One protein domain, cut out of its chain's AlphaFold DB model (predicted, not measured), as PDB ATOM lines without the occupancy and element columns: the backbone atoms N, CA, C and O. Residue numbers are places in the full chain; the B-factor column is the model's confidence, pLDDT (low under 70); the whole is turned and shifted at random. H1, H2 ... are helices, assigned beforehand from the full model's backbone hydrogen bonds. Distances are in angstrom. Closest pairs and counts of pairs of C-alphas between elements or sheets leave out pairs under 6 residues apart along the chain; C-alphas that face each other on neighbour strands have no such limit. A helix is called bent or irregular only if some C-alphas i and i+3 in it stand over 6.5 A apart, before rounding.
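Overview. This is residues 2 to 123, 137 to 171 and 212 to 263 of the 800 residues of an uncharacterized protein of Chlamydomonas schloesseri (UniProt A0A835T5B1). A long helix, H3, and a kinked one, H5, stand between a helical hairpin, H1 and H2, that crosses H5 at one end of the body and a group of four helices, H6, H7, H10 and H11, that run up and down side by side at the other. The first residues of H1, 2 to 7, stick out as a free arm, while the short helices H8 and H9 lie near the four-helix group and the short H4 lies near H1. The printed part has 209 residues with eleven named helices, H1 to H11 in order along the chain, and no named strand; its class is all helix. It is compact, with a radius of gyration of the C-alphas of 17.4 A, and spans 54 by 41 by 39 A.

Arrangement. The longest helix is H3, residues 61 to 84. H6, residues 140 to 153, touches it at a shallow tilt of 19 degrees, the same way; their closest C-alphas, those of Phe 72 and Leu 146, are 6.2 A apart. H1, residues 2 to 23, touches H3 with residues 12 to 20 alone, at a steep tilt of 61 degrees, closest at C-alphas 16 and 70, 5.8 A. H2, residues 29 to 40, forms a helical hairpin with H1 at a shallow tilt of 22 degrees, the C-alphas of Ile 15 and Ala 40 being closest at 4.6 A. The hub is H5, residues 104 to 121, which touches H1, H2, H3 and H8, residues 213 to 217. H5 is about perpendicular to H2, at 90 degrees, and the C-alphas of Ala 33 and Val 111 are closest at 5.4 A. H5 has a kink of 37 degrees near residue 115 and is irregular, with C-alphas 115 and 118 7.0 A apart. H6, H7, residues 156 to 167, H10, residues 226 to 242, and H11, residues 249 to 262, form an up and down bundle, each running against the one before it. In it H6 touches H10 at 15 degrees, a shallow tilt, closest at C-alphas 141 and 228, 3.9 A. The hairpin H10 and H11 only just touches, with 3 pairs of C-alphas within 8 A, the closest being Phe 240 and Cys 252 at 7.1 A. H8 touches H7 too, closest at C-alphas 166 and 214, 4.9 A. H9, residues 220 to 224, touches H10 only at the corner, and only just, closest at C-alphas 222 and 228, 6.2 A. H4, residues 95 to 98, is near H1. H1 and H11 are apart. In H1, H2, H3, H6, H7, H8, H9, H10 and H11 every O i to N i+4 pair is within hydrogen-bond range; in H5 11 of 14 are, and H4 is too short for such a pair.

Along the chain. H3 is 34.3 A from first to last C-alpha and begins at C-alpha 61, (161.557, 167.786, 179.927). H1 is 31.8 A long and begins at (177.441, 159.004, 191.088). H5 measures 26.0 A, H10 24.4 A, H6 20.8 A and H11 20.1 A; H11 ends at C-alpha 262, (140.182, 183.099, 192.626).

Size, cuts and confidence. The C-alphas of Asn 3 and Ala 246, the two farthest apart, are 55.1 A apart. Residues 124 to 136 are not printed, with 14.8 A between C-alphas 123 and 137, nor are residues 172 to 211, with 13.1 A between C-alphas 171 and 212. The link from H2 to H3 is long, 20 residues; in it residues 47 to 48 pair antiparallel with 54 to 55. The mean pLDDT of the printed part is 75.7, and 49 residues are under 70, among them 2 to 11 and 42 to 61.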
ATOM      1  N   VAL A   2     176.626 157.928 190.464       37.00
ATOM      2  CA  VAL A   2     177.441 159.004 191.088       37.00
ATOM      3  C   VAL A   2     177.869 160.105 190.100       37.00
ATOM      4  O   VAL A   2     177.589 161.270 190.361       37.00
ATOM      5  N   ASN A   3     178.447 159.754 188.944       36.81
ATOM      6  CA  ASN A   3     178.860 160.750 187.941       36.81
ATOM      7  C   ASN A   3     177.684 161.597 187.424       36.81
ATOM      8  O   ASN A   3     177.787 162.813 187.449       36.81
ATOM      9  N   LEU A   4     176.545 160.978 187.082       42.09
ATOM     10  CA  LEU A   4     175.339 161.688 186.624       42.09
ATOM     11  C   LEU A   4     174.825 162.694 187.664       42.09
ATOM     12  O   LEU A   4     174.410 163.788 187.303       42.09
ATOM     13  N   THR A   5     174.876 162.359 188.959       43.41
ATOM     14  CA  THR A   5     174.542 163.324 190.021       43.41
ATOM     15  C   THR A   5     175.552 164.469 190.116       43.41
ATOM     16  O   THR A   5     175.137 165.594 190.359       43.41
ATOM     17  N   VAL A   6     176.848 164.217 189.895       49.12
ATOM     18  CA  VAL A   6     177.889 165.264 189.906       49.12
ATOM     19  C   VAL A   6     177.744 166.193 188.695       49.12
ATOM     20  O   VAL A   6     177.728 167.412 188.862       49.12
ATOM     21  N   GLU A   7     177.558 165.630 187.500       52.59
ATOM     22  CA  GLU A   7     177.306 166.363 186.255       52.59
ATOM     23  C   GLU A   7     176.057 167.246 186.399       52.59
ATOM     24  O   GLU A   7     176.158 168.464 186.242       52.59
ATOM     25  N   PHE A   8     174.929 166.681 186.853       52.88
ATOM     26  CA  PHE A   8     173.690 167.426 187.101       52.88
ATOM     27  C   PHE A   8     173.861 168.550 188.140       52.88
ATOM     28  O   PHE A   8     173.355 169.651 187.935       52.88
ATOM     29  N   THR A   9     174.622 168.338 189.226       57.56
ATOM     30  CA  THR A   9     174.920 169.432 190.175       57.56
ATOM     31  C   THR A   9     175.797 170.530 189.576       57.56
ATOM     32  O   THR A   9     175.603 171.695 189.911       57.56
ATOM     33  N   SER A  10     176.727 170.195 188.673       65.12
ATOM     34  CA  SER A  10     177.567 171.194 187.996       65.12
ATOM     35  C   SER A  10     176.791 172.003 186.949       65.12
ATOM     36  O   SER A  10     177.024 173.200 186.798       65.12
ATOM     37  N   GLU A  11     175.822 171.376 186.277       67.50
ATOM     38  CA  GLU A  11     174.924 172.041 185.334       67.50
ATOM     39  C   GLU A  11     173.920 172.943 186.068       67.50
ATOM     40  O   GLU A  11     173.790 174.113 185.713       67.50
ATOM     41  N   LYS A  12     173.313 172.467 187.167       70.19
ATOM     42  CA  LYS A  12     172.455 173.284 188.046       70.19
ATOM     43  C   LYS A  12     173.184 174.520 188.585       70.19
ATOM     44  O   LYS A  12     172.685 175.627 188.409       70.19
ATOM     45  N   ALA A  13     174.374 174.355 189.172       74.62
ATOM     46  CA  ALA A  13     175.150 175.480 189.704       74.62
ATOM     47  C   ALA A  13     175.481 176.518 188.615       74.62
ATOM     48  O   ALA A  13     175.298 177.714 188.814       74.62
ATOM     49  N   ARG A  14     175.861 176.062 187.413       77.50
ATOM     50  CA  ARG A  14     176.087 176.938 186.251       77.50
ATOM     51  C   ARG A  14     174.831 177.716 185.841       77.50
ATOM     52  O   ARG A  14     174.942 178.882 185.451       77.50
ATOM     53  N   ILE A  15     173.658 177.082 185.876       76.94
ATOM     54  CA  ILE A  15     172.371 177.727 185.580       76.94
ATOM     55  C   ILE A  15     172.084 178.810 186.634       76.94
ATOM     56  O   ILE A  15     171.800 179.948 186.261       76.94
ATOM     57  N   GLU A  16     172.237 178.498 187.923       80.31
ATOM     58  CA  GLU A  16     172.057 179.441 189.039       80.31
ATOM     59  C   GLU A  16     173.009 180.647 188.943       80.31
ATOM     60  O   GLU A  16     172.538 181.787 188.924       80.31
ATOM     61  N   ASP A  17     174.316 180.411 188.773       80.62
ATOM     62  CA  ASP A  17     175.341 181.453 188.598       80.62
ATOM     63  C   ASP A  17     175.029 182.367 187.403       80.62
ATOM     64  O   ASP A  17     175.137 183.593 187.486       80.62
ATOM     65  N   THR A  18     174.606 181.785 186.276       79.94
ATOM     66  CA  THR A  18     174.254 182.542 185.065       79.94
ATOM     67  C   THR A  18     173.028 183.422 185.294       79.94
ATOM     68  O   THR A  18     173.012 184.586 184.881       79.94
ATOM     69  N   ILE A  19     171.991 182.881 185.938       80.56
ATOM     70  CA  ILE A  19     170.757 183.610 186.235       80.56
ATOM     71  C   ILE A  19     171.061 184.757 187.215       80.56
ATOM     72  O   ILE A  19     170.679 185.896 186.942       80.56
ATOM     73  N   LEU A  20     171.821 184.505 188.287       82.00
ATOM     74  CA  LEU A  20     172.257 185.522 189.253       82.00
ATOM     75  C   LEU A  20     173.100 186.624 188.589       82.00
ATOM     76  O   LEU A  20     172.812 187.813 188.756       82.00
ATOM     77  N   ALA A  21     174.073 186.251 187.755       80.06
ATOM     78  CA  ALA A  21     174.884 187.198 186.993       80.06
ATOM     79  C   ALA A  21     174.054 188.028 185.996       80.06
ATOM     80  O   ALA A  21     174.396 189.179 185.725       80.06
ATOM     81  N   ALA A  22     172.960 187.488 185.448       78.94
ATOM     82  CA  ALA A  22     172.043 188.235 184.589       78.94
ATOM     83  C   ALA A  22     171.168 189.223 185.386       78.94
ATOM     84  O   ALA A  22     171.037 190.378 184.974       78.94
ATOM     85  N   ILE A  23     170.623 188.805 186.536       80.81
ATOM     86  CA  ILE A  23     169.794 189.640 187.430       80.81
ATOM     87  C   ILE A  23     170.580 190.846 187.949       80.81
ATOM     88  O   ILE A  23     170.060 191.959 187.947       80.81
ATOM     89  N   ASN A  24     171.837 190.638 188.349       79.69
ATOM     90  CA  ASN A  24     172.675 191.684 188.936       79.69
ATOM     91  C   ASN A  24     173.202 192.706 187.896       79.69
ATOM     92  O   ASN A  24     173.827 193.700 188.273       79.69
ATOM     93  N   THR A  25     172.931 192.513 186.593       77.88
ATOM     94  CA  THR A  25     173.266 193.500 185.547       77.88
ATOM     95  C   THR A  25     172.221 194.608 185.397       77.88
ATOM     96  O   THR A  25     171.015 194.383 185.495       77.88
ATOM     97  N   ALA A  26     172.684 195.805 185.026       73.19
ATOM     98  CA  ALA A  26     171.842 196.955 184.679       73.19
ATOM     99  C   ALA A  26     171.135 196.850 183.302       73.19
ATOM    100  O   ALA A  26     170.618 197.845 182.800       73.19
ATOM    101  N   LEU A  27     171.105 195.664 182.679       76.75
ATOM    102  CA  LEU A  27     170.338 195.418 181.451       76.75
ATOM    103  C   LEU A  27     168.824 195.533 181.721       76.75
ATOM    104  O   LEU A  27     168.388 195.266 182.849       76.75
ATOM    105  N   PRO A  28     167.991 195.864 180.717       78.25
ATOM    106  CA  PRO A  28     166.538 195.868 180.876       78.25
ATOM    107  C   PRO A  28     165.990 194.452 181.164       78.25
ATOM    108  O   PRO A  28     166.645 193.451 180.850       78.25
ATOM    109  N   PRO A  29     164.789 194.314 181.765       74.06
ATOM    110  CA  PRO A  29     164.289 193.018 182.231       74.06
ATOM    111  C   PRO A  29     164.220 191.923 181.170       74.06
ATOM    112  O   PRO A  29     164.687 190.815 181.432       74.06
ATOM    113  N   ALA A  30     163.707 192.245 179.980       73.06
ATOM    114  CA  ALA A  30     163.602 191.289 178.885       73.06
ATOM    115  C   ALA A  30     164.985 190.764 178.465       73.06
ATOM    116  O   ALA A  30     165.178 189.555 178.383       73.06
ATOM    117  N   GLU A  31     165.974 191.642 178.266       75.94
ATOM    118  CA  GLU A  31     167.338 191.255 177.872       75.94
ATOM    119  C   GLU A  31     168.062 190.448 178.952       75.94
ATOM    120  O   GLU A  31     168.742 189.478 178.624       75.94
ATOM    121  N   ALA A  32     167.861 190.779 180.231       77.38
ATOM    122  CA  ALA A  32     168.364 189.960 181.331       77.38
ATOM    123  C   ALA A  32     167.764 188.542 181.298       77.38
ATOM    124  O   ALA A  32     168.505 187.574 181.448       77.38
ATOM    125  N   ALA A  33     166.465 188.396 181.006       75.25
ATOM    126  CA  ALA A  33     165.837 187.086 180.811       75.25
ATOM    127  C   ALA A  33     166.397 186.336 179.581       75.25
ATOM    128  O   ALA A  33     166.640 185.131 179.662       75.25
ATOM    129  N   ARG A  34     166.685 187.034 178.467       73.50
ATOM    130  CA  ARG A  34     167.352 186.425 177.294       73.50
ATOM    131  C   ARG A  34     168.755 185.925 177.644       73.50
ATOM    132  O   ARG A  34     169.098 184.797 177.307       73.50
ATOM    133  N   LYS A  35     169.548 186.748 178.340       75.94
ATOM    134  CA  LYS A  35     170.922 186.430 178.758       75.94
ATOM    135  C   LYS A  35     170.964 185.264 179.748       75.94
ATOM    136  O   LYS A  35     171.812 184.389 179.605       75.94
ATOM    137  N   ALA A  36     170.029 185.234 180.700       75.88
ATOM    138  CA  ALA A  36     169.858 184.138 181.647       75.88
ATOM    139  C   ALA A  36     169.623 182.801 180.923       75.88
ATOM    140  O   ALA A  36     170.395 181.865 181.110       75.88
ATOM    141  N   LEU A  37     168.626 182.733 180.030       73.12
ATOM    142  CA  LEU A  37     168.328 181.518 179.260       73.12
ATOM    143  C   LEU A  37     169.474 181.099 178.328       73.12
ATOM    144  O   LEU A  37     169.821 179.921 178.282       73.12
ATOM    145  N   ALA A  38     170.081 182.047 177.611       72.75
ATOM    146  CA  ALA A  38     171.139 181.758 176.641       72.75
ATOM    147  C   ALA A  38     172.437 181.239 177.286       72.75
ATOM    148  O   ALA A  38     173.141 180.437 176.678       72.75
ATOM    149  N   GLY A  39     172.767 181.673 178.509       70.88
ATOM    150  CA  GLY A  39     173.905 181.124 179.253       70.88
ATOM    151  C   GLY A  39     173.577 179.831 180.015       70.88
ATOM    152  O   GLY A  39     174.457 178.979 180.149       70.88
ATOM    153  N   ALA A  40     172.323 179.667 180.460       71.88
ATOM    154  CA  ALA A  40     171.825 178.452 181.107       71.88
ATOM    155  C   ALA A  40     171.788 177.265 180.133       71.88
ATOM    156  O   ALA A  40     172.235 176.176 180.479       71.88
ATOM    157  N   PHE A  41     171.339 177.492 178.891       72.62
ATOM    158  CA  PHE A  41     171.267 176.469 177.842       72.62
ATOM    159  C   PHE A  41     171.977 176.923 176.549       72.62
ATOM    160  O   PHE A  41     171.314 177.229 175.557       72.62
ATOM    161  N   PRO A  42     173.327 176.927 176.505       64.81
ATOM    162  CA  PRO A  42     174.096 177.430 175.356       64.81
ATOM    163  C   PRO A  42     173.896 176.652 174.048       64.81
ATOM    164  O   PRO A  42     174.282 177.129 172.985       64.81
ATOM    165  N   ALA A  43     173.341 175.439 174.127       57.00
ATOM    166  CA  ALA A  43     173.044 174.581 172.982       57.00
ATOM    167  C   ALA A  43     171.593 174.715 172.471       57.00
ATOM    168  O   ALA A  43     171.261 174.131 171.440       57.00
ATOM    169  N   ALA A  44     170.724 175.461 173.166       60.91
ATOM    170  CA  ALA A  44     169.320 175.628 172.795       60.91
ATOM    171  C   ALA A  44     169.104 176.897 171.951       60.91
ATOM    172  O   ALA A  44     169.479 178.005 172.340       60.91
ATOM    173  N   SER A  45     168.448 176.756 170.797       55.59
ATOM    174  CA  SER A  45     168.095 177.875 169.916       55.59
ATOM    175  C   SER A  45     166.773 178.529 170.336       55.59
ATOM    176  O   SER A  45     165.685 178.141 169.916       55.59
ATOM    177  N   PHE A  46     166.863 179.567 171.168       61.34
ATOM    178  CA  PHE A  46     165.700 180.329 171.628       61.34
ATOM    179  C   PHE A  46     165.161 181.288 170.554       61.34
ATOM    180  O   PHE A  46     165.737 182.344 170.293       61.34
ATOM    181  N   ASN A  47     164.009 180.953 169.967       54.91
ATOM    182  CA  ASN A  47     163.312 181.815 169.011       54.91
ATOM    183  C   ASN A  47     162.508 182.910 169.737       54.91
ATOM    184  O   ASN A  47     161.426 182.657 170.278       54.91
ATOM    185  N   PHE A  48     163.021 184.140 169.733       56.09
ATOM    186  CA  PHE A  48     162.320 185.333 170.223       56.09
ATOM    187  C   PHE A  48     161.476 185.960 169.107       56.09
ATOM    188  O   PHE A  48     161.970 186.148 167.998       56.09
ATOM    189  N   LYS A  49     160.218 186.313 169.398       57.09
ATOM    190  CA  LYS A  49     159.373 187.083 168.470       57.09
ATOM    191  C   LYS A  49     159.676 188.581 168.556       57.09
ATOM    192  O   LYS A  49     160.210 189.053 169.561       57.09
ATOM    193  N   GLU A  50     159.249 189.329 167.541       44.91
ATOM    194  CA  GLU A  50     159.362 190.796 167.476       44.91
ATOM    195  C   GLU A  50     158.623 191.494 168.636       44.91
ATOM    196  O   GLU A  50     159.156 192.440 169.210       44.91
ATOM    197  N   ASP A  51     157.495 190.930 169.097       45.44
ATOM    198  CA  ASP A  51     156.766 191.309 170.329       45.44
ATOM    199  C   ASP A  51     157.593 191.154 171.634       45.44
ATOM    200  O   ASP A  51     157.098 191.356 172.743       45.44
ATOM    201  N   GLY A  52     158.840 190.689 171.539       48.34
ATOM    202  CA  GLY A  52     159.735 190.410 172.657       48.34
ATOM    203  C   GLY A  52     159.497 189.066 173.353       48.34
ATOM    204  O   GLY A  52     160.392 188.602 174.064       48.34
ATOM    205  N   THR A  53     158.350 188.418 173.120       50.28
ATOM    206  CA  THR A  53     157.982 187.125 173.718       50.28
ATOM    207  C   THR A  53     158.899 185.990 173.258       50.28
ATOM    208  O   THR A  53     159.090 185.778 172.057       50.28
ATOM    209  N   LEU A  54     159.395 185.204 174.210       56.12
ATOM    210  CA  LEU A  54     160.103 183.946 173.973       56.12
ATOM    211  C   LEU A  54     159.139 182.868 173.444       56.12
ATOM    212  O   LEU A  54     158.122 182.600 174.081       56.12
ATOM    213  N   SER A  55     159.472 182.193 172.341       55.31
ATOM    214  CA  SER A  55     158.793 180.947 171.954       55.31
ATOM    215  C   SER A  55     159.604 179.731 172.418       55.31
ATOM    216  O   SER A  55     160.774 179.567 172.077       55.31
ATOM    217  N   VAL A  56     158.980 178.882 173.241       54.53
ATOM    218  CA  VAL A  56     159.628 177.751 173.933       54.53
ATOM    219  C   VAL A  56     159.656 176.516 173.021       54.53
ATOM    220  O   VAL A  56     159.051 175.482 173.297       54.53
ATOM    221  N   GLN A  57     160.323 176.638 171.872       53.81
ATOM    222  CA  GLN A  57     160.542 175.529 170.941       53.81
ATOM    223  C   GLN A  57     161.982 175.022 171.091       53.81
ATOM    224  O   GLN A  57     162.915 175.754 170.787       53.81
ATOM    225  N   GLY A  58     162.156 173.785 171.574       53.97
ATOM    226  CA  GLY A  58     163.469 173.125 171.692       53.97
ATOM    227  C   GLY A  58     163.879 172.666 173.100       53.97
ATOM    228  O   GLY A  58     164.847 171.926 173.219       53.97
ATOM    229  N   LEU A  59     163.151 173.047 174.157       63.00
ATOM    230  CA  LEU A  59     163.452 172.639 175.538       63.00
ATOM    231  C   LEU A  59     162.835 171.273 175.897       63.00
ATOM    232  O   LEU A  59     161.604 171.132 175.961       63.00
ATOM    233  N   ASP A  60     163.681 170.283 176.192       66.50
ATOM    234  CA  ASP A  60     163.247 168.968 176.678       66.50
ATOM    235  C   ASP A  60     162.712 169.004 178.129       66.50
ATOM    236  O   ASP A  60     162.682 170.050 178.786       66.50
ATOM    237  N   ALA A  61     162.188 167.871 178.608       68.00
ATOM    238  CA  ALA A  61     161.557 167.786 179.927       68.00
ATOM    239  C   ALA A  61     162.563 167.861 181.090       68.00
ATOM    240  O   ALA A  61     162.253 168.453 182.121       68.00
ATOM    241  N   SER A  62     163.760 167.304 180.912       73.00
ATOM    242  CA  SER A  62     164.862 167.327 181.881       73.00
ATOM    243  C   SER A  62     165.429 168.734 182.064       73.00
ATOM    244  O   SER A  62     165.564 169.189 183.196       73.00
ATOM    245  N   MET A  63     165.685 169.452 180.968       71.06
ATOM    246  CA  MET A  63     166.152 170.841 180.993       71.06
ATOM    247  C   MET A  63     165.122 171.775 181.635       71.06
ATOM    248  O   MET A  63     165.491 172.675 182.389       71.06
ATOM    249  N   ARG A  64     163.823 171.548 181.389       72.31
ATOM    250  CA  ARG A  64     162.758 172.305 182.065       72.31
ATOM    251  C   ARG A  64     162.706 172.017 183.561       72.31
ATOM    252  O   ARG A  64     162.704 172.979 184.316       72.31
ATOM    253  N   GLN A  65     162.777 170.758 184.002       76.69
ATOM    254  CA  GLN A  65     162.830 170.465 185.442       76.69
ATOM    255  C   GLN A  65     164.093 171.048 186.099       76.69
ATOM    256  O   GLN A  65     163.998 171.660 187.153       76.69
ATOM    257  N   GLY A  66     165.259 170.959 185.450       77.06
ATOM    258  CA  GLY A  66     166.493 171.578 185.948       77.06
ATOM    259  C   GLY A  66     166.396 173.103 186.093       77.06
ATOM    260  O   GLY A  66     166.937 173.661 187.044       77.06
ATOM    261  N   LEU A  67     165.662 173.779 185.199       78.50
ATOM    262  CA  LEU A  67     165.379 175.212 185.307       78.50
ATOM    263  C   LEU A  67     164.316 175.533 186.373       78.50
ATOM    264  O   LEU A  67     164.477 176.520 187.087       78.50
ATOM    265  N   GLU A  68     163.252 174.730 186.496       80.94
ATOM    266  CA  GLU A  68     162.260 174.833 187.580       80.94
ATOM    267  C   GLU A  68     162.960 174.755 188.951       80.94
ATOM    268  O   GLU A  68     162.785 175.638 189.795       80.94
ATOM    269  N   ASP A  69     163.813 173.743 189.131       83.00
ATOM    270  CA  ASP A  69     164.557 173.479 190.361       83.00
ATOM    271  C   ASP A  69     165.565 174.606 190.663       83.00
ATOM    272  O   ASP A  69     165.597 175.115 191.785       83.00
ATOM    273  N   ALA A  70     166.350 175.045 189.670       83.75
ATOM    274  CA  ALA A  70     167.321 176.136 189.822       83.75
ATOM    275  C   ALA A  70     166.656 177.491 190.129       83.75
ATOM    276  O   ALA A  70     167.158 178.258 190.948       83.75
ATOM    277  N   LEU A  71     165.505 177.798 189.515       85.81
ATOM    278  CA  LEU A  71     164.750 179.020 189.821       85.81
ATOM    279  C   LEU A  71     164.183 178.996 191.246       85.81
ATOM    280  O   LEU A  71     164.196 180.029 191.916       85.81
ATOM    281  N   PHE A  72     163.704 177.844 191.725       86.69
ATOM    282  CA  PHE A  72     163.200 177.708 193.092       86.69
ATOM    283  C   PHE A  72     164.325 177.806 194.135       86.69
ATOM    284  O   PHE A  72     164.190 178.521 195.128       86.69
ATOM    285  N   GLU A  73     165.454 177.142 193.899       88.00
ATOM    286  CA  GLU A  73     166.600 177.140 194.815       88.00
ATOM    287  C   GLU A  73     167.297 178.504 194.861       88.00
ATOM    288  O   GLU A  73     167.592 179.000 195.948       88.00
ATOM    289  N   LEU A  74     167.454 179.187 193.720       87.50
ATOM    290  CA  LEU A  74     167.954 180.564 193.685       87.50
ATOM    291  C   LEU A  74     167.013 181.532 194.422       87.50
ATOM    292  O   LEU A  74     167.479 182.361 195.204       87.50
ATOM    293  N   ASN A  75     165.695 181.402 194.228       90.12
ATOM    294  CA  ASN A  75     164.681 182.185 194.942       90.12
ATOM    295  C   ASN A  75     164.805 182.027 196.468       90.12
ATOM    296  O   ASN A  75     164.844 183.020 197.197       90.12
ATOM    297  N   MET A  76     164.927 180.785 196.951       90.69
ATOM    298  CA  MET A  76     165.080 180.512 198.382       90.69
ATOM    299  C   MET A  76     166.464 180.897 198.917       90.69
ATOM    300  O   MET A  76     166.560 181.391 200.038       90.69
ATOM    301  N   SER A  77     167.532 180.740 198.130       89.25
ATOM    302  CA  SER A  77     168.883 181.186 198.486       89.25
ATOM    303  C   SER A  77     168.927 182.702 198.690       89.25
ATOM    304  O   SER A  77     169.353 183.162 199.748       89.25
ATOM    305  N   LEU A  78     168.390 183.483 197.745       87.06
ATOM    306  CA  LEU A  78     168.290 184.942 197.858       87.06
ATOM    307  C   LEU A  78     167.444 185.370 199.070       87.06
ATOM    308  O   LEU A  78     167.840 186.276 199.804       87.06
ATOM    309  N   ALA A  79     166.316 184.699 199.330       86.94
ATOM    310  CA  ALA A  79     165.473 184.994 200.489       86.94
ATOM    311  C   ALA A  79     166.174 184.689 201.829       86.94
ATOM    312  O   ALA A  79     166.136 185.503 202.755       86.94
ATOM    313  N   ASN A  80     166.869 183.553 201.922       89.19
ATOM    314  CA  ASN A  80     167.636 183.174 203.109       89.19
ATOM    315  C   ASN A  80     168.832 184.111 203.342       89.19
ATOM    316  O   ASN A  80     169.109 184.470 204.485       89.19
ATOM    317  N   GLN A  81     169.513 184.556 202.281       87.62
ATOM    318  CA  GLN A  81     170.595 185.542 202.372       87.62
ATOM    319  C   GLN A  81     170.095 186.915 202.845       87.62
ATOM    320  O   GLN A  81     170.757 187.550 203.665       87.62
ATOM    321  N   ALA A  82     168.915 187.355 202.393       86.12
ATOM    322  CA  ALA A  82     168.291 188.590 202.866       86.12
ATOM    323  C   ALA A  82     167.982 188.545 204.370       86.12
ATOM    324  O   ALA A  82     168.380 189.448 205.111       86.12
ATOM    325  N   VAL A  83     167.366 187.453 204.839       86.50
ATOM    326  CA  VAL A  83     167.071 187.240 206.265       86.50
ATOM    327  C   VAL A  83     168.349 187.105 207.098       86.50
ATOM    328  O   VAL A  83     168.423 187.680 208.182       86.50
ATOM    329  N   ALA A  84     169.389 186.434 206.591       86.81
ATOM    330  CA  ALA A  84     170.689 186.342 207.262       86.81
ATOM    331  C   ALA A  84     171.396 187.706 207.413       86.81
ATOM    332  O   ALA A  84     172.181 187.888 208.340       86.81
ATOM    333  N   GLN A  85     171.099 188.667 206.533       84.81
ATOM    334  CA  GLN A  85     171.571 190.055 206.618       84.81
ATOM    335  C   GLN A  85     170.597 190.984 207.372       84.81
ATOM    336  O   GLN A  85     170.856 192.180 207.482       84.81
ATOM    337  N   GLY A  86     169.479 190.461 207.890       81.25
ATOM    338  CA  GLY A  86     168.465 191.235 208.614       81.25
ATOM    339  C   GLY A  86     167.672 192.224 207.750       81.25
ATOM    340  O   GLY A  86     166.982 193.083 208.298       81.25
ATOM    341  N   MET A  87     167.757 192.129 206.419       80.25
ATOM    342  CA  MET A  87     167.051 193.018 205.494       80.25
ATOM    343  C   MET A  87     165.694 192.434 205.072       80.25
ATOM    344  O   MET A  87     165.595 191.226 204.847       80.25
ATOM    345  N   PRO A  88     164.651 193.269 204.893       83.69
ATOM    346  CA  PRO A  88     163.410 192.828 204.264       83.69
ATOM    347  C   PRO A  88     163.682 192.410 202.811       83.69
ATOM    348  O   PRO A  88     164.432 193.070 202.082       83.69
ATOM    349  N   LEU A  89     163.061 191.306 202.392       83.81
ATOM    350  CA  LEU A  89     163.267 190.659 201.092       83.81
ATOM    351  C   LEU A  89     163.166 191.638 199.912       83.81
ATOM    352  O   LEU A  89     163.989 191.608 198.996       83.81
ATOM    353  N   MET A  90     162.185 192.540 199.948       81.44
ATOM    354  CA  MET A  90     161.918 193.496 198.868       81.44
ATOM    355  C   MET A  90     162.893 194.685 198.820       81.44
ATOM    356  O   MET A  90     162.802 195.526 197.920       81.44
ATOM    357  N   GLN A  91     163.852 194.760 199.748       81.62
ATOM    358  CA  GLN A  91     164.936 195.752 199.759       81.62
ATOM    359  C   GLN A  91     166.327 195.122 199.591       81.62
ATOM    360  O   GLN A  91     167.295 195.858 199.430       81.62
ATOM    361  N   TYR A  92     166.430 193.789 199.580       82.12
ATOM    362  CA  TYR A  92     167.695 193.060 199.507       82.12
ATOM    363  C   TYR A  92     168.545 193.418 198.276       82.12
ATOM    364  O   TYR A  92     168.059 193.381 197.140       82.12
ATOM    365  N   LEU A  93     169.836 193.682 198.501       78.50
ATOM    366  CA  LEU A  93     170.863 193.810 197.466       78.50
ATOM    367  C   LEU A  93     171.912 192.705 197.649       78.50
ATOM    368  O   LEU A  93     172.536 192.615 198.705       78.50
ATOM    369  N   HIS A  94     172.141 191.896 196.613       77.31
ATOM    370  CA  HIS A  94     173.282 190.977 196.577       77.31
ATOM    371  C   HIS A  94     174.598 191.781 196.540       77.31
ATOM    372  O   HIS A  94     174.613 192.840 195.905       77.31
ATOM    373  N   PRO A  95     175.712 191.314 197.144       72.19
ATOM    374  CA  PRO A  95     176.981 192.050 197.149       72.19
ATOM    375  C   PRO A  95     177.422 192.548 195.763       72.19
ATOM    376  O   PRO A  95     177.690 193.736 195.603       72.19
ATOM    377  N   ASP A  96     177.370 191.697 194.733       67.69
ATOM    378  CA  ASP A  96     177.746 192.079 193.358       67.69
ATOM    379  C   ASP A  96     176.786 193.103 192.717       67.69
ATOM    380  O   ASP A  96     177.155 193.814 191.783       67.69
ATOM    381  N   ALA A  97     175.542 193.182 193.203       65.62
ATOM    382  CA  ALA A  97     174.527 194.132 192.745       65.62
ATOM    383  C   ALA A  97     174.572 195.471 193.496       65.62
ATOM    384  O   ALA A  97     174.053 196.469 192.988       65.62
ATOM    385  N   ALA A  98     175.200 195.517 194.677       61.09
ATOM    386  CA  ALA A  98     175.270 196.710 195.519       61.09
ATOM    387  C   ALA A  98     175.929 197.894 194.789       61.09
ATOM    388  O   ALA A  98     175.477 199.029 194.922       61.09
ATOM    389  N   HIS A  99     176.920 197.620 193.932       58.06
ATOM    390  CA  HIS A  99     177.571 198.613 193.068       58.06
ATOM    391  C   HIS A  99     176.614 199.303 192.077       58.06
ATOM    392  O   HIS A  99     176.860 200.439 191.681       58.06
ATOM    393  N   ASN A 100     175.522 198.629 191.697       61.44
ATOM    394  CA  ASN A 100     174.514 199.125 190.759       61.44
ATOM    395  C   ASN A 100     173.255 199.670 191.466       61.44
ATOM    396  O   ASN A 100     172.345 200.153 190.796       61.44
ATOM    397  N   GLY A 101     173.150 199.542 192.797       66.75
ATOM    398  CA  GLY A 101     171.942 199.888 193.561       66.75
ATOM    399  C   GLY A 101     170.711 199.017 193.252       66.75
ATOM    400  O   GLY A 101     169.591 199.371 193.620       66.75
ATOM    401  N   ILE A 102     170.890 197.886 192.559       74.06
ATOM    402  CA  ILE A 102     169.790 197.030 192.099       74.06
ATOM    403  C   ILE A 102     169.338 196.111 193.237       74.06
ATOM    404  O   ILE A 102     170.096 195.269 193.711       74.06
ATOM    405  N   ARG A 103     168.063 196.221 193.627       82.31
ATOM    406  CA  ARG A 103     167.414 195.286 194.557       82.31
ATOM    407  C   ARG A 103     167.239 193.923 193.880       82.31
ATOM    408  O   ARG A 103     166.401 193.783 192.986       82.31
ATOM    409  N   THR A 104     168.018 192.927 194.289       82.38
ATOM    410  CA  THR A 104     168.162 191.652 193.573       82.38
ATOM    411  C   THR A 104     166.860 190.849 193.520       82.38
ATOM    412  O   THR A 104     166.513 190.353 192.452       82.38
ATOM    413  N   LEU A 105     166.090 190.756 194.613       83.62
ATOM    414  CA  LEU A 105     164.872 189.932 194.618       83.62
ATOM    415  C   LEU A 105     163.698 190.546 193.817       83.62
ATOM    416  O   LEU A 105     163.125 189.834 192.990       83.62
ATOM    417  N   PRO A 106     163.368 191.852 193.922       84.56
ATOM    418  CA  PRO A 106     162.431 192.488 192.990       84.56
ATOM    419  C   PRO A 106     162.882 192.373 191.524       84.56
ATOM    420  O   PRO A 106     162.065 192.144 190.630       84.56
ATOM    421  N   ARG A 107     164.194 192.479 191.264       82.75
ATOM    422  CA  ARG A 107     164.769 192.333 189.920       82.75
ATOM    423  C   ARG A 107     164.638 190.902 189.384       82.75
ATOM    424  O   ARG A 107     164.349 190.751 188.196       82.75
ATOM    425  N   PHE A 108     164.795 189.892 190.244       86.56
ATOM    426  CA  PHE A 108     164.530 188.478 189.961       86.56
ATOM    427  C   PHE A 108     163.054 188.237 189.636       86.56
ATOM    428  O   PHE A 108     162.755 187.711 188.569       86.56
ATOM    429  N   LEU A 109     162.128 188.718 190.475       86.94
ATOM    430  CA  LEU A 109     160.688 188.607 190.217       86.94
ATOM    431  C   LEU A 109     160.277 189.277 188.896       86.94
ATOM    432  O   LEU A 109     159.392 188.770 188.210       86.94
ATOM    433  N   GLN A 110     160.939 190.363 188.484       84.62
ATOM    434  CA  GLN A 110     160.714 190.930 187.154       84.62
ATOM    435  C   GLN A 110     161.260 190.024 186.032       84.62
ATOM    436  O   GLN A 110     160.578 189.858 185.029       84.62
ATOM    437  N   VAL A 111     162.438 189.398 186.179       83.25
ATOM    438  CA  VAL A 111     162.950 188.408 185.198       83.25
ATOM    439  C   VAL A 111     162.009 187.204 185.087       83.25
ATOM    440  O   VAL A 111     161.663 186.804 183.979       83.25
ATOM    441  N   CYS A 112     161.531 186.673 186.213       84.69
ATOM    442  CA  CYS A 112     160.523 185.616 186.256       84.69
ATOM    443  C   CYS A 112     159.226 186.009 185.533       84.69
ATOM    444  O   CYS A 112     158.680 185.202 184.786       84.69
ATOM    445  N   LEU A 113     158.771 187.257 185.673       82.31
ATOM    446  CA  LEU A 113     157.606 187.763 184.946       82.31
ATOM    447  C   LEU A 113     157.848 187.829 183.426       82.31
ATOM    448  O   LEU A 113     156.968 187.448 182.657       82.31
ATOM    449  N   GLU A 114     159.043 188.226 182.972       79.31
ATOM    450  CA  GLU A 114     159.414 188.165 181.546       79.31
ATOM    451  C   GLU A 114     159.431 186.718 181.011       79.31
ATOM    452  O   GLU A 114     158.958 186.468 179.901       79.31
ATOM    453  N   LEU A 115     159.897 185.752 181.815       76.44
ATOM    454  CA  LEU A 115     159.828 184.313 181.509       76.44
ATOM    455  C   LEU A 115     158.383 183.776 181.508       76.44
ATOM    456  O   LEU A 115     158.086 182.821 180.789       76.44
ATOM    457  N   ALA A 116     157.477 184.399 182.268       72.88
ATOM    458  CA  ALA A 116     156.053 184.075 182.309       72.88
ATOM    459  C   ALA A 116     155.227 184.744 181.187       72.88
ATOM    460  O   ALA A 116     154.148 184.249 180.862       72.88
ATOM    461  N   ARG A 117     155.704 185.816 180.532       73.44
ATOM    462  CA  ARG A 117     154.959 186.502 179.447       73.44
ATOM    463  C   ARG A 117     154.429 185.586 178.329       73.44
ATOM    464  O   ARG A 117     153.293 185.815 177.913       73.44
ATOM    465  N   PRO A 118     155.145 184.550 177.841       65.00
ATOM    466  CA  PRO A 118     154.606 183.633 176.829       65.00
ATOM    467  C   PRO A 118     153.323 182.922 177.283       65.00
ATOM    468  O   PRO A 118     152.444 182.655 176.468       65.00
ATOM    469  N   LEU A 119     153.183 182.677 178.591       60.38
ATOM    470  CA  LEU A 119     152.021 182.030 179.205       60.38
ATOM    471  C   LEU A 119     150.760 182.902 179.140       60.38
ATOM    472  O   LEU A 119     149.656 182.358 179.135       60.38
ATOM    473  N   LEU A 120     150.959 184.226 179.101       61.22
ATOM    474  CA  LEU A 120     149.939 185.279 179.076       61.22
ATOM    475  C   LEU A 120     149.615 185.760 177.651       61.22
ATOM    476  O   LEU A 120     148.533 186.290 177.410       61.22
ATOM    477  N   ALA A 121     150.553 185.605 176.713       60.38
ATOM    478  CA  ALA A 121     150.422 186.073 175.333       60.38
ATOM    479  C   ALA A 121     149.741 185.060 174.393       60.38
ATOM    480  O   ALA A 121     149.145 185.468 173.392       60.38
ATOM    481  N   GLU A 122     149.821 183.757 174.691       55.94
ATOM    482  CA  GLU A 122     149.213 182.688 173.888       55.94
ATOM    483  C   GLU A 122     148.126 181.929 174.680       55.94
ATOM    484  O   GLU A 122     148.451 181.241 175.657       55.94
ATOM    485  N   PRO A 123     146.838 182.013 174.277       50.28
ATOM    486  CA  PRO A 123     145.779 181.204 174.875       50.28
ATOM    487  C   PRO A 123     145.965 179.726 174.504       50.28
ATOM    488  O   PRO A 123     146.279 179.399 173.358       50.28
ATOM    489  N   LEU A 137     157.225 176.973 180.342       59.66
ATOM    490  CA  LEU A 137     158.486 176.984 181.102       59.66
ATOM    491  C   LEU A 137     158.255 176.530 182.546       59.66
ATOM    492  O   LEU A 137     158.901 175.596 182.996       59.66
ATOM    493  N   LEU A 138     157.296 177.179 183.208       69.69
ATOM    494  CA  LEU A 138     156.684 176.793 184.477       69.69
ATOM    495  C   LEU A 138     155.159 176.810 184.273       69.69
ATOM    496  O   LEU A 138     154.636 177.729 183.630       69.69
ATOM    497  N   ASP A 139     154.464 175.830 184.848       77.06
ATOM    498  CA  ASP A 139     152.998 175.808 184.976       77.06
ATOM    499  C   ASP A 139     152.539 176.774 186.104       77.06
ATOM    500  O   ASP A 139     153.373 177.296 186.857       77.06
ATOM    501  N   TYR A 140     151.235 177.065 186.249       81.44
ATOM    502  CA  TYR A 140     150.779 178.087 187.213       81.44
ATOM    503  C   TYR A 140     151.057 177.686 188.680       81.44
ATOM    504  O   TYR A 140     151.343 178.548 189.514       81.44
ATOM    505  N   GLU A 141     151.067 176.388 188.993       82.69
ATOM    506  CA  GLU A 141     151.482 175.806 190.274       82.69
ATOM    507  C   GLU A 141     152.954 176.110 190.601       82.69
ATOM    508  O   GLU A 141     153.287 176.349 191.764       82.69
ATOM    509  N   GLY A 142     153.831 176.152 189.592       83.44
ATOM    510  CA  GLY A 142     155.249 176.487 189.758       83.44
ATOM    511  C   GLY A 142     155.444 177.938 190.196       83.44
ATOM    512  O   GLY A 142     156.108 178.209 191.197       83.44
ATOM    513  N   TRP A 143     154.788 178.876 189.507       86.12
ATOM    514  CA  TRP A 143     154.814 180.294 189.885       86.12
ATOM    515  C   TRP A 143     154.170 180.549 191.252       86.12
ATOM    516  O   TRP A 143     154.689 181.342 192.040       86.12
ATOM    517  N   ALA A 144     153.086 179.838 191.573       86.69
ATOM    518  CA  ALA A 144     152.456 179.923 192.885       86.69
ATOM    519  C   ALA A 144     153.380 179.411 194.010       86.69
ATOM    520  O   ALA A 144     153.437 180.043 195.063       86.69
ATOM    521  N   ARG A 145     154.155 178.333 193.789       86.44
ATOM    522  CA  ARG A 145     155.160 177.848 194.761       86.44
ATOM    523  C   ARG A 145     156.306 178.829 195.000       86.44
ATOM    524  O   ARG A 145     156.774 178.933 196.131       86.44
ATOM    525  N   LEU A 146     156.756 179.546 193.970       88.44
ATOM    526  CA  LEU A 146     157.812 180.557 194.101       88.44
ATOM    527  C   LEU A 146     157.374 181.666 195.078       88.44
ATOM    528  O   LEU A 146     158.109 182.004 196.007       88.44
ATOM    529  N   PHE A 147     156.140 182.161 194.928       89.94
ATOM    530  CA  PHE A 147     155.536 183.125 195.854       89.94
ATOM    531  C   PHE A 147     155.243 182.524 197.241       89.94
ATOM    532  O   PHE A 147     155.441 183.208 198.245       89.94
ATOM    533  N   GLU A 148     154.831 181.252 197.319       89.88
ATOM    534  CA  GLU A 148     154.599 180.537 198.583       89.88
ATOM    535  C   GLU A 148     155.867 180.504 199.453       89.88
ATOM    536  O   GLU A 148     155.808 180.907 200.615       89.88
ATOM    537  N   GLY A 149     157.019 180.134 198.880       88.38
ATOM    538  CA  GLY A 149     158.305 180.117 199.593       88.38
ATOM    539  C   GLY A 149     158.779 181.507 200.042       88.38
ATOM    540  O   GLY A 149     159.242 181.670 201.174       88.38
ATOM    541  N   LEU A 150     158.588 182.544 199.215       89.50
ATOM    542  CA  LEU A 150     158.911 183.923 199.611       89.50
ATOM    543  C   LEU A 150     158.037 184.427 200.768       89.50
ATOM    544  O   LEU A 150     158.536 185.123 201.652       89.50
ATOM    545  N   MET A 151     156.752 184.061 200.804       88.12
ATOM    546  CA  MET A 151     155.848 184.414 201.908       88.12
ATOM    547  C   MET A 151     156.004 183.529 203.153       88.12
ATOM    548  O   MET A 151     155.465 183.878 204.207       88.12
ATOM    549  N   GLU A 152     156.743 182.420 203.076       89.06
ATOM    550  CA  GLU A 152     157.136 181.635 204.252       89.06
ATOM    551  C   GLU A 152     158.300 182.310 204.994       89.06
ATOM    552  O   GLU A 152     158.235 182.492 206.210       89.06
ATOM    553  N   VAL A 153     159.314 182.769 204.251       88.25
ATOM    554  CA  VAL A 153     160.546 183.364 204.803       88.25
ATOM    555  C   VAL A 153     160.432 184.876 205.066       88.25
ATOM    556  O   VAL A 153     160.979 185.370 206.052       88.25
ATOM    557  N   GLY A 154     159.720 185.630 204.223       84.62
ATOM    558  CA  GLY A 154     159.688 187.099 204.277       84.62
ATOM    559  C   GLY A 154     158.945 187.696 205.474       84.62
ATOM    560  O   GLY A 154     158.110 187.044 206.101       84.62
ATOM    561  N   THR A 155     159.213 188.965 205.794       86.44
ATOM    562  CA  THR A 155     158.534 189.694 206.884       86.44
ATOM    563  C   THR A 155     157.055 189.981 206.567       86.44
ATOM    564  O   THR A 155     156.593 189.771 205.446       86.44
ATOM    565  N   ILE A 156     156.284 190.504 207.532       82.56
ATOM    566  CA  ILE A 156     154.898 190.959 207.284       82.56
ATOM    567  C   ILE A 156     154.865 192.099 206.244       82.56
ATOM    568  O   ILE A 156     153.962 192.140 205.405       82.56
ATOM    569  N   ALA A 157     155.878 192.974 206.234       82.50
ATOM    570  CA  ALA A 157     156.029 194.011 205.214       82.50
ATOM    571  C   ALA A 157     156.287 193.399 203.826       82.50
ATOM    572  O   ALA A 157     155.574 193.722 202.878       82.50
ATOM    573  N   ASP A 158     157.209 192.435 203.721       85.38
ATOM    574  CA  ASP A 158     157.476 191.723 202.462       85.38
ATOM    575  C   ASP A 158     156.232 190.991 201.947       85.38
ATOM    576  O   ASP A 158     155.899 191.092 200.772       85.38
ATOM    577  N   CYS A 159     155.488 190.318 202.828       86.19
ATOM    578  CA  CYS A 159     154.220 189.675 202.474       86.19
ATOM    579  C   CYS A 159     153.182 190.684 201.957       86.19
ATOM    580  O   CYS A 159     152.392 190.353 201.076       86.19
ATOM    581  N   THR A 160     153.194 191.919 202.468       85.31
ATOM    582  CA  THR A 160     152.315 193.002 202.003       85.31
ATOM    583  C   THR A 160     152.710 193.487 200.605       85.31
ATOM    584  O   THR A 160     151.838 193.683 199.758       85.31
ATOM    585  N   GLU A 161     154.007 193.655 200.333       85.50
ATOM    586  CA  GLU A 161     154.504 194.052 199.007       85.50
ATOM    587  C   GLU A 161     154.320 192.936 197.964       85.50
ATOM    588  O   GLU A 161     153.786 193.192 196.884       85.50
ATOM    589  N   LEU A 162     154.653 191.685 198.304       87.38
ATOM    590  CA  LEU A 162     154.420 190.509 197.456       87.38
ATOM    591  C   LEU A 162     152.925 190.323 197.145       87.38
ATOM    592  O   LEU A 162     152.566 190.031 196.004       87.38
ATOM    593  N   PHE A 163     152.037 190.554 198.119       87.56
ATOM    594  CA  PHE A 163     150.593 190.550 197.883       87.56
ATOM    595  C   PHE A 163     150.143 191.687 196.952       87.56
ATOM    596  O   PHE A 163     149.319 191.461 196.067       87.56
ATOM    597  N   CYS A 164     150.708 192.893 197.081       86.19
ATOM    598  CA  CYS A 164     150.425 193.990 196.152       86.19
ATOM    599  C   CYS A 164     150.857 193.662 194.711       86.19
ATOM    600  O   CYS A 164     150.113 193.990 193.786       86.19
ATOM    601  N   LEU A 165     151.973 192.947 194.508       85.25
ATOM    602  CA  LEU A 165     152.360 192.429 193.187       85.25
ATOM    603  C   LEU A 165     151.326 191.432 192.629       85.25
ATOM    604  O   LEU A 165     150.950 191.547 191.462       85.25
ATOM    605  N   MET A 166     150.831 190.496 193.449       85.62
ATOM    606  CA  MET A 166     149.797 189.531 193.038       85.62
ATOM    607  C   MET A 166     148.448 190.188 192.710       85.62
ATOM    608  O   MET A 166     147.798 189.779 191.753       85.62
ATOM    609  N   GLU A 167     148.022 191.206 193.467       83.75
ATOM    610  CA  GLU A 167     146.797 191.972 193.175       83.75
ATOM    611  C   GLU A 167     146.999 192.992 192.032       83.75
ATOM    612  O   GLU A 167     146.032 193.532 191.504       83.75
ATOM    613  N   GLY A 168     148.245 193.275 191.628       77.69
ATOM    614  CA  GLY A 168     148.563 194.308 190.631       77.69
ATOM    615  C   GLY A 168     148.389 195.736 191.157       77.69
ATOM    616  O   GLY A 168     148.368 196.689 190.382       77.69
ATOM    617  N   SER A 169     148.268 195.893 192.476       70.25
ATOM    618  CA  SER A 169     148.177 197.190 193.140       70.25
ATOM    619  C   SER A 169     149.560 197.829 193.233       70.25
ATOM    620  O   SER A 169     150.452 197.281 193.880       70.25
ATOM    621  N   SER A 170     149.741 199.012 192.645       54.31
ATOM    622  CA  SER A 170     150.961 199.802 192.840       54.31
ATOM    623  C   SER A 170     151.151 200.138 194.325       54.31
ATOM    624  O   SER A 170     150.241 200.655 194.973       54.31
ATOM    625  N   SER A 171     152.335 199.863 194.877       43.81
ATOM    626  CA  SER A 171     152.665 200.196 196.264       43.81
ATOM    627  C   SER A 171     152.854 201.709 196.424       43.81
ATOM    628  O   SER A 171     153.902 202.273 196.098       43.81
ATOM    629  N   GLY A 212     151.512 192.637 184.335       76.69
ATOM    630  CA  GLY A 212     151.979 192.418 185.707       76.69
ATOM    631  C   GLY A 212     151.664 191.017 186.249       76.69
ATOM    632  O   GLY A 212     150.921 190.251 185.635       76.69
ATOM    633  N   TRP A 213     152.156 190.706 187.454       84.06
ATOM    634  CA  TRP A 213     151.890 189.432 188.148       84.06
ATOM    635  C   TRP A 213     150.393 189.140 188.363       84.06
ATOM    636  O   TRP A 213     149.993 187.978 188.299       84.06
ATOM    637  N   ALA A 214     149.541 190.163 188.494       82.25
ATOM    638  CA  ALA A 214     148.082 190.003 188.475       82.25
ATOM    639  C   ALA A 214     147.556 189.300 187.209       82.25
ATOM    640  O   ALA A 214     146.608 188.524 187.289       82.25
ATOM    641  N   GLY A 215     148.198 189.498 186.052       76.62
ATOM    642  CA  GLY A 215     147.866 188.777 184.822       76.62
ATOM    643  C   GLY A 215     148.095 187.266 184.929       76.62
ATOM    644  O   GLY A 215     147.395 186.504 184.275       76.62
ATOM    645  N   VAL A 216     149.020 186.826 185.791       80.94
ATOM    646  CA  VAL A 216     149.245 185.408 186.109       80.94
ATOM    647  C   VAL A 216     148.176 184.919 187.090       80.94
ATOM    648  O   VAL A 216     147.395 184.029 186.754       80.94
ATOM    649  N   PHE A 217     148.103 185.527 188.279       81.56
ATOM    650  CA  PHE A 217     147.279 185.043 189.396       81.56
ATOM    651  C   PHE A 217     145.763 185.233 189.210       81.56
ATOM    652  O   PHE A 217     144.985 184.455 189.755       81.56
ATOM    653  N   CYS A 218     145.321 186.234 188.440       77.00
ATOM    654  CA  CYS A 218     143.900 186.479 188.162       77.00
ATOM    655  C   CYS A 218     143.425 185.885 186.822       77.00
ATOM    656  O   CYS A 218     142.272 186.095 186.437       77.00
ATOM    657  N   SER A 219     144.281 185.150 186.100       79.56
ATOM    658  CA  SER A 219     143.910 184.515 184.828       79.56
ATOM    659  C   SER A 219     142.819 183.448 184.998       79.56
ATOM    660  O   SER A 219     142.629 182.866 186.068       79.56
ATOM    661  N   GLU A 220     142.087 183.152 183.921       73.56
ATOM    662  CA  GLU A 220     141.155 182.018 183.925       73.56
ATOM    663  C   GLU A 220     141.871 180.678 184.098       73.56
ATOM    664  O   GLU A 220     141.364 179.788 184.774       73.56
ATOM    665  N   ASP A 221     143.053 180.531 183.501       74.38
ATOM    666  CA  ASP A 221     143.757 179.254 183.495       74.38
ATOM    667  C   ASP A 221     144.413 178.963 184.855       74.38
ATOM    668  O   ASP A 221     144.342 177.824 185.315       74.38
ATOM    669  N   PHE A 222     144.868 179.987 185.595       79.56
ATOM    670  CA  PHE A 222     145.191 179.854 187.025       79.56
ATOM    671  C   PHE A 222     143.978 179.371 187.844       79.56
ATOM    672  O   PHE A 222     144.117 178.515 188.716       79.56
ATOM    673  N   ARG A 223     142.766 179.874 187.552       76.69
ATOM    674  CA  ARG A 223     141.526 179.437 188.228       76.69
ATOM    675  C   ARG A 223     141.089 178.014 187.835       76.69
ATOM    676  O   ARG A 223     140.379 177.370 188.612       76.69
ATOM    677  N   ARG A 224     141.537 177.498 186.685       75.38
ATOM    678  CA  ARG A 224     141.331 176.103 186.243       75.38
ATOM    679  C   ARG A 224     142.374 175.135 186.814       75.38
ATOM    680  O   ARG A 224     142.064 173.962 187.008       75.38
ATOM    681  N   GLU A 225     143.589 175.597 187.103       80.69
ATOM    682  CA  GLU A 225     144.680 174.744 187.580       80.69
ATOM    683  C   GLU A 225     144.596 174.475 189.097       80.69
ATOM    684  O   GLU A 225     144.935 175.306 189.943       80.69
ATOM    685  N   GLN A 226     144.163 173.264 189.465       78.81
ATOM    686  CA  GLN A 226     143.931 172.887 190.867       78.81
ATOM    687  C   GLN A 226     145.200 172.945 191.743       78.81
ATOM    688  O   GLN A 226     145.104 173.175 192.952       78.81
ATOM    689  N   GLY A 227     146.381 172.760 191.148       79.56
ATOM    690  CA  GLY A 227     147.675 172.889 191.819       79.56
ATOM    691  C   GLY A 227     147.981 174.324 192.250       79.56
ATOM    692  O   GLY A 227     148.269 174.573 193.424       79.56
ATOM    693  N   ALA A 228     147.823 175.271 191.322       82.69
ATOM    694  CA  ALA A 228     147.962 176.707 191.557       82.69
ATOM    695  C   ALA A 228     146.978 177.215 192.627       82.69
ATOM    696  O   ALA A 228     147.387 177.887 193.579       82.69
ATOM    697  N   LYS A 229     145.707 176.788 192.550       83.19
ATOM    698  CA  LYS A 229     144.719 176.982 193.626       83.19
ATOM    699  C   LYS A 229     145.235 176.448 194.967       83.19
ATOM    700  O   LYS A 229     145.292 177.192 195.942       83.19
ATOM    701  N   LEU A 230     145.660 175.186 195.045       85.50
ATOM    702  CA  LEU A 230     146.081 174.599 196.323       85.50
ATOM    703  C   LEU A 230     147.302 175.315 196.936       85.50
ATOM    704  O   LEU A 230     147.353 175.464 198.157       85.50
ATOM    705  N   ALA A 231     148.242 175.796 196.119       85.12
ATOM    706  CA  ALA A 231     149.347 176.647 196.572       85.12
ATOM    707  C   ALA A 231     148.850 177.990 197.135       85.12
ATOM    708  O   ALA A 231     149.183 178.338 198.271       85.12
ATOM    709  N   LEU A 232     147.957 178.689 196.421       87.62
ATOM    710  CA  LEU A 232     147.318 179.910 196.922       87.62
ATOM    711  C   LEU A 232     146.577 179.672 198.250       87.62
ATOM    712  O   LEU A 232     146.641 180.519 199.142       87.62
ATOM    713  N   LEU A 233     145.915 178.523 198.424       87.00
ATOM    714  CA  LEU A 233     145.234 178.177 199.676       87.00
ATOM    715  C   LEU A 233     146.215 177.970 200.839       87.00
ATOM    716  O   LEU A 233     145.954 178.462 201.939       87.00
ATOM    717  N   ARG A 234     147.332 177.260 200.625       87.31
ATOM    718  CA  ARG A 234     148.372 177.055 201.653       87.31
ATOM    719  C   ARG A 234     149.000 178.386 202.062       87.31
ATOM    720  O   ARG A 234     148.969 178.730 203.244       87.31
ATOM    721  N   MET A 235     149.444 179.165 201.078       87.31
ATOM    722  CA  MET A 235     150.026 180.498 201.243       87.31
ATOM    723  C   MET A 235     149.085 181.449 202.003       87.31
ATOM    724  O   MET A 235     149.479 182.077 202.983       87.31
ATOM    725  N   SER A 236     147.799 181.475 201.639       87.00
ATOM    726  CA  SER A 236     146.782 182.278 202.333       87.00
ATOM    727  C   SER A 236     146.571 181.842 203.786       87.00
ATOM    728  O   SER A 236     146.521 182.677 204.687       87.00
ATOM    729  N   ASN A 237     146.477 180.533 204.046       86.69
ATOM    730  CA  ASN A 237     146.325 180.005 205.407       86.69
ATOM    731  C   ASN A 237     147.568 180.238 206.276       86.69
ATOM    732  O   ASN A 237     147.439 180.395 207.490       86.69
ATOM    733  N   MET A 238     148.757 180.279 205.677       85.56
ATOM    734  CA  MET A 238     149.984 180.700 206.346       85.56
ATOM    735  C   MET A 238     149.914 182.185 206.724       85.56
ATOM    736  O   MET A 238     150.100 182.510 207.896       85.56
ATOM    737  N   LEU A 239     149.546 183.075 205.795       84.19
ATOM    738  CA  LEU A 239     149.344 184.498 206.100       84.19
ATOM    739  C   LEU A 239     148.310 184.700 207.222       84.19
ATOM    740  O   LEU A 239     148.607 185.391 208.190       84.19
ATOM    741  N   PHE A 240     147.158 184.018 207.200       82.75
ATOM    742  CA  PHE A 240     146.156 184.105 208.280       82.75
ATOM    743  C   PHE A 240     146.616 183.562 209.652       82.75
ATOM    744  O   PHE A 240     145.916 183.779 210.646       82.75
ATOM    745  N   ARG A 241     147.759 182.865 209.732       83.00
ATOM    746  CA  ARG A 241     148.423 182.480 210.996       83.00
ATOM    747  C   ARG A 241     149.509 183.468 211.426       83.00
ATOM    748  O   ARG A 241     149.783 183.556 212.617       83.00
ATOM    749  N   ARG A 242     150.142 184.163 210.473       82.38
ATOM    750  CA  ARG A 242     151.226 185.135 210.715       82.38
ATOM    751  C   ARG A 242     150.703 186.548 210.998       82.38
ATOM    752  O   ARG A 242     151.302 187.263 211.793       82.38
ATOM    753  N   LEU A 243     149.599 186.936 210.359       78.94
ATOM    754  CA  LEU A 243     148.968 188.249 210.492       78.94
ATOM    755  C   LEU A 243     148.116 188.347 211.764       78.94
ATOM    756  O   LEU A 243     147.330 187.455 212.094       78.94
ATOM    757  N   SER A 244     148.216 189.478 212.456       70.50
ATOM    758  CA  SER A 244     147.425 189.777 213.640       70.50
ATOM    759  C   SER A 244     146.012 190.219 213.269       70.50
ATOM    760  O   SER A 244     145.797 191.275 212.674       70.50
ATOM    761  N   LYS A 245     145.008 189.485 213.764       65.88
ATOM    762  CA  LYS A 245     143.579 189.855 213.691       65.88
ATOM    763  C   LYS A 245     143.215 191.119 214.498       65.88
ATOM    764  O   LYS A 245     142.033 191.439 214.638       65.88
ATOM    765  N   ALA A 246     144.198 191.807 215.086       60.19
ATOM    766  CA  ALA A 246     144.046 193.114 215.724       60.19
ATOM    767  C   ALA A 246     144.600 194.263 214.870       60.19
ATOM    768  O   ALA A 246     143.929 195.284 214.752       60.19
ATOM    769  N   TYR A 247     145.779 194.089 214.262       62.84
ATOM    770  CA  TYR A 247     146.492 195.169 213.570       62.84
ATOM    771  C   TYR A 247     146.386 195.072 212.037       62.84
ATOM    772  O   TYR A 247     146.129 196.071 211.370       62.84
ATOM    773  N   ASP A 248     146.446 193.866 211.470       72.75
ATOM    774  CA  ASP A 248     146.567 193.638 210.019       72.75
ATOM    775  C   ASP A 248     145.210 193.505 209.300       72.75
ATOM    776  O   ASP A 248     145.101 192.908 208.226       72.75
ATOM    777  N   VAL A 249     144.140 194.056 209.886       79.06
ATOM    778  CA  VAL A 249     142.746 193.854 209.441       79.06
ATOM    779  C   VAL A 249     142.543 194.237 207.968       79.06
ATOM    780  O   VAL A 249     141.853 193.526 207.238       79.06
ATOM    781  N   ARG A 250     143.191 195.314 207.497       80.56
ATOM    782  CA  ARG A 250     143.114 195.763 206.093       80.56
ATOM    783  C   ARG A 250     143.760 194.767 205.119       80.56
ATOM    784  O   ARG A 250     143.218 194.557 204.036       80.56
ATOM    785  N   LEU A 251     144.881 194.146 205.495       79.88
ATOM    786  CA  LEU A 251     145.556 193.145 204.665       79.88
ATOM    787  C   LEU A 251     144.777 191.826 204.660       79.88
ATOM    788  O   LEU A 251     144.520 191.283 203.591       79.88
ATOM    789  N   CYS A 252     144.305 191.372 205.824       83.12
ATOM    790  CA  CYS A 252     143.402 190.223 205.932       83.12
ATOM    791  C   CYS A 252     142.132 190.404 205.078       83.12
ATOM    792  O   CYS A 252     141.712 189.467 204.405       83.12
ATOM    793  N   GLY A 253     141.548 191.609 205.061       85.50
ATOM    794  CA  GLY A 253     140.397 191.945 204.219       85.50
ATOM    795  C   GLY A 253     140.702 191.870 202.719       85.50
ATOM    796  O   GLY A 253     139.982 191.189 201.991       85.50
ATOM    797  N   ARG A 254     141.795 192.498 202.255       86.69
ATOM    798  CA  ARG A 254     142.238 192.398 200.848       86.69
ATOM    799  C   ARG A 254     142.525 190.952 200.438       86.69
ATOM    800  O   ARG A 254     142.087 190.530 199.374       86.69
ATOM    801  N   LEU A 255     143.187 190.177 201.299       86.88
ATOM    802  CA  LEU A 255     143.485 188.765 201.062       86.88
ATOM    803  C   LEU A 255     142.203 187.925 200.921       86.88
ATOM    804  O   LEU A 255     142.101 187.143 199.981       86.88
ATOM    805  N   LEU A 256     141.198 188.124 201.783       85.94
ATOM    806  CA  LEU A 256     139.891 187.461 201.651       85.94
ATOM    807  C   LEU A 256     139.173 187.836 200.345       85.94
ATOM    808  O   LEU A 256     138.642 186.954 199.671       85.94
ATOM    809  N   ILE A 257     139.198 189.115 199.952       87.44
ATOM    810  CA  ILE A 257     138.603 189.582 198.688       87.44
ATOM    811  C   ILE A 257     139.318 188.944 197.486       87.44
ATOM    812  O   ILE A 257     138.661 188.412 196.591       87.44
ATOM    813  N   PHE A 258     140.653 188.934 197.482       85.81
ATOM    814  CA  PHE A 258     141.472 188.309 196.442       85.81
ATOM    815  C   PHE A 258     141.190 186.805 196.319       85.81
ATOM    816  O   PHE A 258     140.911 186.320 195.225       85.81
ATOM    817  N   ILE A 259     141.135 186.081 197.443       84.94
ATOM    818  CA  ILE A 259     140.722 184.669 197.490       84.94
ATOM    819  C   ILE A 259     139.329 184.500 196.867       84.94
ATOM    820  O   ILE A 259     139.166 183.665 195.982       84.94
ATOM    821  N   SER A 260     138.344 185.322 197.241       83.56
ATOM    822  CA  SER A 260     136.976 185.217 196.699       83.56
ATOM    823  C   SER A 260     136.849 185.504 195.191       83.56
ATOM    824  O   SER A 260     135.842 185.139 194.593       83.56
ATOM    825  N   ARG A 261     137.867 186.106 194.556       81.88
ATOM    826  CA  ARG A 261     137.968 186.235 193.086       81.88
ATOM    827  C   ARG A 261     138.596 184.998 192.423       81.88
ATOM    828  O   ARG A 261     138.307 184.717 191.262       81.88
ATOM    829  N   CYS A 262     139.450 184.264 193.140       79.62
ATOM    830  CA  CYS A 262     140.182 183.099 192.626       79.62
ATOM    831  C   CYS A 262     139.444 181.758 192.821       79.62
ATOM    832  O   CYS A 262     139.709 180.808 192.081       79.62
ATOM    833  N   TYR A 263     138.518 181.668 193.783       79.81
ATOM    834  CA  TYR A 263     137.647 180.502 193.985       79.81
ATOM    835  C   TYR A 263     136.206 180.820 193.596       79.81
ATOM    836  O   TYR A 263     135.627 181.802 194.048       79.81
TER     837      TYR A 263